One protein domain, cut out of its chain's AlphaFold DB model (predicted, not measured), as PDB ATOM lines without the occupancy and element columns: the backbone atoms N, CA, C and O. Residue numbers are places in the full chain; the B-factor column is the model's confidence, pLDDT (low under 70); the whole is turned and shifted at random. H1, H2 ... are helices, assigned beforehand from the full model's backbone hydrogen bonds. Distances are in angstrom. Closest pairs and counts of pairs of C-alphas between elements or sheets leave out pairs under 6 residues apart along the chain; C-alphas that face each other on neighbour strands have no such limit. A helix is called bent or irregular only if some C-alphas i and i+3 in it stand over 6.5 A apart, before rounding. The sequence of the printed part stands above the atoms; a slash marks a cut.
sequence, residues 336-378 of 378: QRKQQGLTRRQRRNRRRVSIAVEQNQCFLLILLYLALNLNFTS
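Overview. This is residues 336 to 378 of the 378 residues of an uncharacterized protein of Photinus pyralis (UniProt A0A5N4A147). Picture one long helix, H2, that makes nearly the whole length of a thin rod, with a short foot set off to the side at its first end: the one-turn helix H1 and the three-residue link after it. Together they make an L with one long arm and one short one, and no second layer packs on the long helix. The printed part has 43 residues, with two named helices in the order H1, H2 and no named strand, and its class is all helix. It is extended, with a radius of gyration of the C-alphas of 17.8 A, and spans 56 by 18 by 5 A.

Arrangement. Begin with H2, residues 344 to 374, and look back along the chain to H1, residues 336 to 340. The two are joined by a tight link, residues 341 to 343, yet they are apart: no C-alpha of the one is within 8 A of the other. In H1 and H2 every O i to N i+4 pair is within hydrogen-bond range. Residues 348 to 378, of which 348 to 374 belong to H2, stand free, and so do residues 340 to 346, of which 344 to 346 belong to H2.

Along the chain. Find C-alpha 344 at (30.148, -5.165, 9.178); from there H2 runs 45.7 A to C-alpha 374 at (6.347, 18.006, -22.192). Then find C-alpha 336 at (22.126, 4.877, 18.071), where H1 begins; it spans 6.6 A to C-alpha 340. Neither helix is bent.

Size, cuts and confidence. The C-alphas farthest apart are those of Gly 341 and Ser 378, at 56.4 A. The printed part has no cut and ends at the chain's last residue, 378. The mean pLDDT of the printed part is 77.7; look for values under 70 at residues 337 to 339, 342, 345 and 376 to 378.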
ATOM      1  N   GLN A 336      20.659   4.882  18.034       74.44
ATOM      2  CA  GLN A 336      22.126   4.877  18.071       74.44
ATOM      3  C   GLN A 336      22.696   3.576  18.667       74.44
ATOM      4  O   GLN A 336      23.642   3.011  18.109       74.44
ATOM      5  N   ARG A 337      22.084   3.012  19.721       67.38
ATOM      6  CA  ARG A 337      22.487   1.698  20.273       67.38
ATOM      7  C   ARG A 337      22.296   0.550  19.279       67.38
ATOM      8  O   ARG A 337      23.188  -0.289  19.133       67.38
ATOM      9  N   LYS A 338      21.190   0.535  18.524       68.75
ATOM     10  CA  LYS A 338      20.948  -0.479  17.475       68.75
ATOM     11  C   LYS A 338      21.960  -0.383  16.325       68.75
ATOM     12  O   LYS A 338      22.287  -1.399  15.713       68.75
ATOM     13  N   GLN A 339      22.528   0.798  16.060       66.75
ATOM     14  CA  GLN A 339      23.590   0.965  15.057       66.75
ATOM     15  C   GLN A 339      24.956   0.412  15.509       66.75
ATOM     16  O   GLN A 339      25.748  -0.050  14.673       66.75
ATOM     17  N   GLN A 340      25.235   0.398  16.815       71.75
ATOM     18  CA  GLN A 340      26.517  -0.061  17.363       71.75
ATOM     19  C   GLN A 340      26.663  -1.596  17.384       71.75
ATOM     20  O   GLN A 340      27.785  -2.084  17.288       71.75
ATOM     21  N   GLY A 341      25.560  -2.357  17.384       72.19
ATOM     22  CA  GLY A 341      25.573  -3.833  17.384       72.19
ATOM     23  C   GLY A 341      25.559  -4.520  16.008       72.19
ATOM     24  O   GLY A 341      25.631  -5.747  15.932       72.19
ATOM     25  N   LEU A 342      25.452  -3.772  14.904       69.38
ATOM     26  CA  LEU A 342      25.364  -4.359  13.560       69.38
ATOM     27  C   LEU A 342      26.730  -4.851  13.072       69.38
ATOM     28  O   LEU A 342      27.698  -4.090  12.994       69.38
ATOM     29  N   THR A 343      26.781  -6.111  12.643       75.62
ATOM     30  CA  THR A 343      27.975  -6.689  12.010       75.62
ATOM     31  C   THR A 343      28.358  -5.901  10.747       75.62
ATOM     32  O   THR A 343      27.498  -5.352  10.048       75.62
ATOM     33  N   ARG A 344      29.653  -5.869  10.387       73.00
ATOM     34  CA  ARG A 344      30.148  -5.165   9.178       73.00
ATOM     35  C   ARG A 344      29.369  -5.541   7.904       73.00
ATOM     36  O   ARG A 344      29.172  -4.695   7.033       73.00
ATOM     37  N   ARG A 345      28.881  -6.786   7.809       68.06
ATOM     38  CA  ARG A 345      28.070  -7.283   6.685       68.06
ATOM     39  C   ARG A 345      26.674  -6.653   6.644       68.06
ATOM     40  O   ARG A 345      26.222  -6.257   5.574       68.06
ATOM     41  N   GLN A 346      26.025  -6.486   7.795       77.88
ATOM     42  CA  GLN A 346      24.715  -5.832   7.882       77.88
ATOM     43  C   GLN A 346      24.804  -4.332   7.567       77.88
ATOM     44  O   GLN A 346      23.935  -3.814   6.870       77.88
ATOM     45  N   ARG A 347      25.889  -3.651   7.974       77.75
ATOM     46  CA  ARG A 347      26.129  -2.243   7.596       77.75
ATOM     47  C   ARG A 347      26.281  -2.060   6.079       77.75
ATOM     48  O   ARG A 347      25.734  -1.109   5.530       77.75
ATOM     49  N   ARG A 348      26.964  -2.986   5.388       79.19
ATOM     50  CA  ARG A 348      27.082  -2.962   3.913       79.19
ATOM     51  C   ARG A 348      25.743  -3.196   3.214       79.19
ATOM     52  O   ARG A 348      25.432  -2.469   2.277       79.19
ATOM     53  N   ASN A 349      24.940  -4.155   3.679       78.81
ATOM     54  CA  ASN A 349      23.626  -4.409   3.082       78.81
ATOM     55  C   ASN A 349      22.665  -3.229   3.278       78.81
ATOM     56  O   ASN A 349      21.973  -2.865   2.336       78.81
ATOM     57  N   ARG A 350      22.670  -2.577   4.449       75.25
ATOM     58  CA  ARG A 350      21.826  -1.393   4.684       75.25
ATOM     59  C   ARG A 350      22.196  -0.212   3.785       75.25
ATOM     60  O   ARG A 350      21.298   0.408   3.234       75.25
ATOM     61  N   ARG A 351      23.494   0.047   3.577       76.25
ATOM     62  CA  ARG A 351      23.951   1.076   2.624       76.25
ATOM     63  C   ARG A 351      23.534   0.763   1.186       76.25
ATOM     64  O   ARG A 351      23.154   1.667   0.466       76.25
ATOM     65  N   ARG A 352      23.555  -0.510   0.771       76.69
ATOM     66  CA  ARG A 352      23.075  -0.898  -0.568       76.69
ATOM     67  C   ARG A 352      21.579  -0.647  -0.748       76.69
ATOM     68  O   ARG A 352      21.180  -0.211  -1.817       76.69
ATOM     69  N   VAL A 353      20.776  -0.897   0.287       79.31
ATOM     70  CA  VAL A 353      19.333  -0.627   0.238       79.31
ATOM     71  C   VAL A 353      19.051   0.878   0.230       79.31
ATOM     72  O   VAL A 353      18.214   1.301  -0.553       79.31
ATOM     73  N   SER A 354      19.762   1.697   1.020       80.81
ATOM     74  CA  SER A 354      19.529   3.154   0.992       80.81
ATOM     75  C   SER A 354      19.919   3.775  -0.350       80.81
ATOM     76  O   SER A 354      19.148   4.557  -0.884       80.81
ATOM     77  N   ILE A 355      21.044   3.350  -0.942       80.38
ATOM     78  CA  ILE A 355      21.468   3.817  -2.271       80.38
ATOM     79  C   ILE A 355      20.433   3.439  -3.341       80.38
ATOM     80  O   ILE A 355      20.135   4.248  -4.208       80.38
ATOM     81  N   ALA A 356      19.844   2.238  -3.272       75.12
ATOM     82  CA  ALA A 356      18.804   1.831  -4.219       75.12
ATOM     83  C   ALA A 356      17.507   2.650  -4.066       75.12
ATOM     84  O   ALA A 356      16.863   2.974  -5.059       75.12
ATOM     85  N   VAL A 357      17.130   3.009  -2.833       80.88
ATOM     86  CA  VAL A 357      15.957   3.860  -2.573       80.88
ATOM     87  C   VAL A 357      16.197   5.290  -3.067       80.88
ATOM     88  O   VAL A 357      15.327   5.843  -3.733       80.88
ATOM     89  N   GLU A 358      17.379   5.857  -2.818       80.94
ATOM     90  CA  GLU A 358      17.756   7.189  -3.317       80.94
ATOM     91  C   GLU A 358      17.797   7.227  -4.852       80.94
ATOM     92  O   GLU A 358      17.258   8.151  -5.457       80.94
ATOM     93  N   GLN A 359      18.343   6.192  -5.502       81.62
ATOM     94  CA  GLN A 359      18.353   6.099  -6.967       81.62
ATOM     95  C   GLN A 359      16.940   6.050  -7.558       81.62
ATOM     96  O   GLN A 359      16.671   6.740  -8.539       81.62
ATOM     97  N   ASN A 360      16.023   5.301  -6.940       81.75
ATOM     98  CA  ASN A 360      14.634   5.240  -7.396       81.75
ATOM     99  C   ASN A 360      13.891   6.570  -7.183       81.75
ATOM    100  O   ASN A 360      13.104   6.967  -8.039       81.75
ATOM    101  N   GLN A 361      14.162   7.287  -6.086       85.38
ATOM    102  CA  GLN A 361      13.584   8.616  -5.851       85.38
ATOM    103  C   GLN A 361      14.089   9.650  -6.867       85.38
ATOM    104  O   GLN A 361      13.288  10.406  -7.416       85.38
ATOM    105  N   CYS A 362      15.389   9.649  -7.180       84.44
ATOM    106  CA  CYS A 362      15.938  10.510  -8.229       84.44
ATOM    107  C   CYS A 362      15.328  10.197  -9.603       84.44
ATOM    108  O   CYS A 362      15.002  11.119 -10.346       84.44
ATOM    109  N   PHE A 363      15.127   8.917  -9.931       83.94
ATOM    110  CA  PHE A 363      14.537   8.516 -11.210       83.94
ATOM    111  C   PHE A 363      13.085   8.994 -11.351       83.94
ATOM    112  O   PHE A 363      12.705   9.514 -12.399       83.94
ATOM    113  N   LEU A 364      12.291   8.892 -10.281       87.31
ATOM    114  CA  LEU A 364      10.919   9.403 -10.260       87.31
ATOM    115  C   LEU A 364      10.864  10.927 -10.405       87.31
ATOM    116  O   LEU A 364      10.041  11.418 -11.168       87.31
ATOM    117  N   LEU A 365      11.757  11.671  -9.745       89.50
ATOM    118  CA  LEU A 365      11.826  13.132  -9.895       89.50
ATOM    119  C   LEU A 365      12.197  13.554 -11.323       89.50
ATOM    120  O   LEU A 365      11.630  14.515 -11.838       89.50
ATOM    121  N   ILE A 366      13.101  12.821 -11.981       90.81
ATOM    122  CA  ILE A 366      13.463  13.069 -13.385       90.81
ATOM    123  C   ILE A 366      12.268  12.806 -14.308       90.81
ATOM    124  O   ILE A 366      11.986  13.624 -15.181       90.81
ATOM    125  N   LEU A 367      11.530  11.711 -14.102       87.38
ATOM    126  CA  LEU A 367      10.328  11.412 -14.889       87.38
ATOM    127  C   LEU A 367       9.232  12.468 -14.693       87.38
ATOM    128  O   LEU A 367       8.604  12.884 -15.664       87.38
ATOM    129  N   LEU A 368       9.041  12.944 -13.462       90.00
ATOM    130  CA  LEU A 368       8.070  13.993 -13.142       90.00
ATOM    131  C   LEU A 368       8.463  15.333 -13.783       90.00
ATOM    132  O   LEU A 368       7.613  16.028 -14.336       90.00
ATOM    133  N   TYR A 369       9.756  15.666 -13.782       89.19
ATOM    134  CA  TYR A 369      10.283  16.857 -14.448       89.19
ATOM    135  C   TYR A 369      10.124  16.797 -15.977       89.19
ATOM    136  O   TYR A 369       9.704  17.775 -16.594       89.19
ATOM    137  N   LEU A 370      10.397  15.642 -16.593       88.88
ATOM    138  CA  LEU A 370      10.182  15.435 -18.030       88.88
ATOM    139  C   LEU A 370       8.697  15.528 -18.403       88.88
ATOM    140  O   LEU A 370       8.363  16.172 -19.396       88.88
ATOM    141  N   ALA A 371       7.806  14.955 -17.590       83.25
ATOM    142  CA  ALA A 371       6.362  15.039 -17.805       83.25
ATOM    143  C   ALA A 371       5.836  16.484 -17.706       83.25
ATOM    144  O   ALA A 371       4.992  16.888 -18.504       83.25
ATOM    145  N   LEU A 372       6.355  17.282 -16.765       86.94
ATOM    146  CA  LEU A 372       5.979  18.693 -16.626       86.94
ATOM    147  C   LEU A 372       6.448  19.543 -17.813       86.94
ATOM    148  O   LEU A 372       5.689  20.385 -18.283       86.94
ATOM    149  N   ASN A 373       7.655  19.305 -18.332       83.00
ATOM    150  CA  ASN A 373       8.171  20.062 -19.478       83.00
ATOM    151  C   ASN A 373       7.478  19.699 -20.800       83.00
ATOM    152  O   ASN A 373       7.286  20.577 -21.635       83.00
ATOM    153  N   LEU A 374       7.067  18.440 -20.987       80.25
ATOM    154  CA  LEU A 374       6.347  18.006 -22.192       80.25
ATOM    155  C   LEU A 374       4.923  18.581 -22.276       80.25
ATOM    156  O   LEU A 374       4.441  18.854 -23.371       80.25
ATOM    157  N   ASN A 375       4.272  18.818 -21.134       74.06
ATOM    158  CA  ASN A 375       2.943  19.439 -21.090       74.06
ATOM    159  C   ASN A 375       2.963  20.964 -21.313       74.06
ATOM    160  O   ASN A 375       1.904  21.557 -21.476       74.06
ATOM    161  N   PHE A 376       4.133  21.613 -21.307       60.84
ATOM    162  CA  PHE A 376       4.250  23.066 -21.503       60.84
ATOM    163  C   PHE A 376       4.427  23.482 -22.971       60.84
ATOM    164  O   PHE A 376       4.416  24.673 -23.274       60.84
ATOM    165  N   THR A 377       4.613  22.521 -23.880       55.16
ATOM    166  CA  THR A 377       4.856  22.763 -25.314       55.16
ATOM    167  C   THR A 377       3.649  22.473 -26.215       55.16
ATOM    168  O   THR A 377       3.795  22.484 -27.436       55.16
ATOM    169  N   SER A 378       2.475  22.218 -25.631       49.38
ATOM    170  CA  SER A 378       1.166  22.154 -26.306       49.38
ATOM    171  C   SER A 378       0.317  23.338 -25.884       49.38
ATOM    172  O   SER A 378      -0.340  23.937 -26.759       49.38
TER     173      SER A 378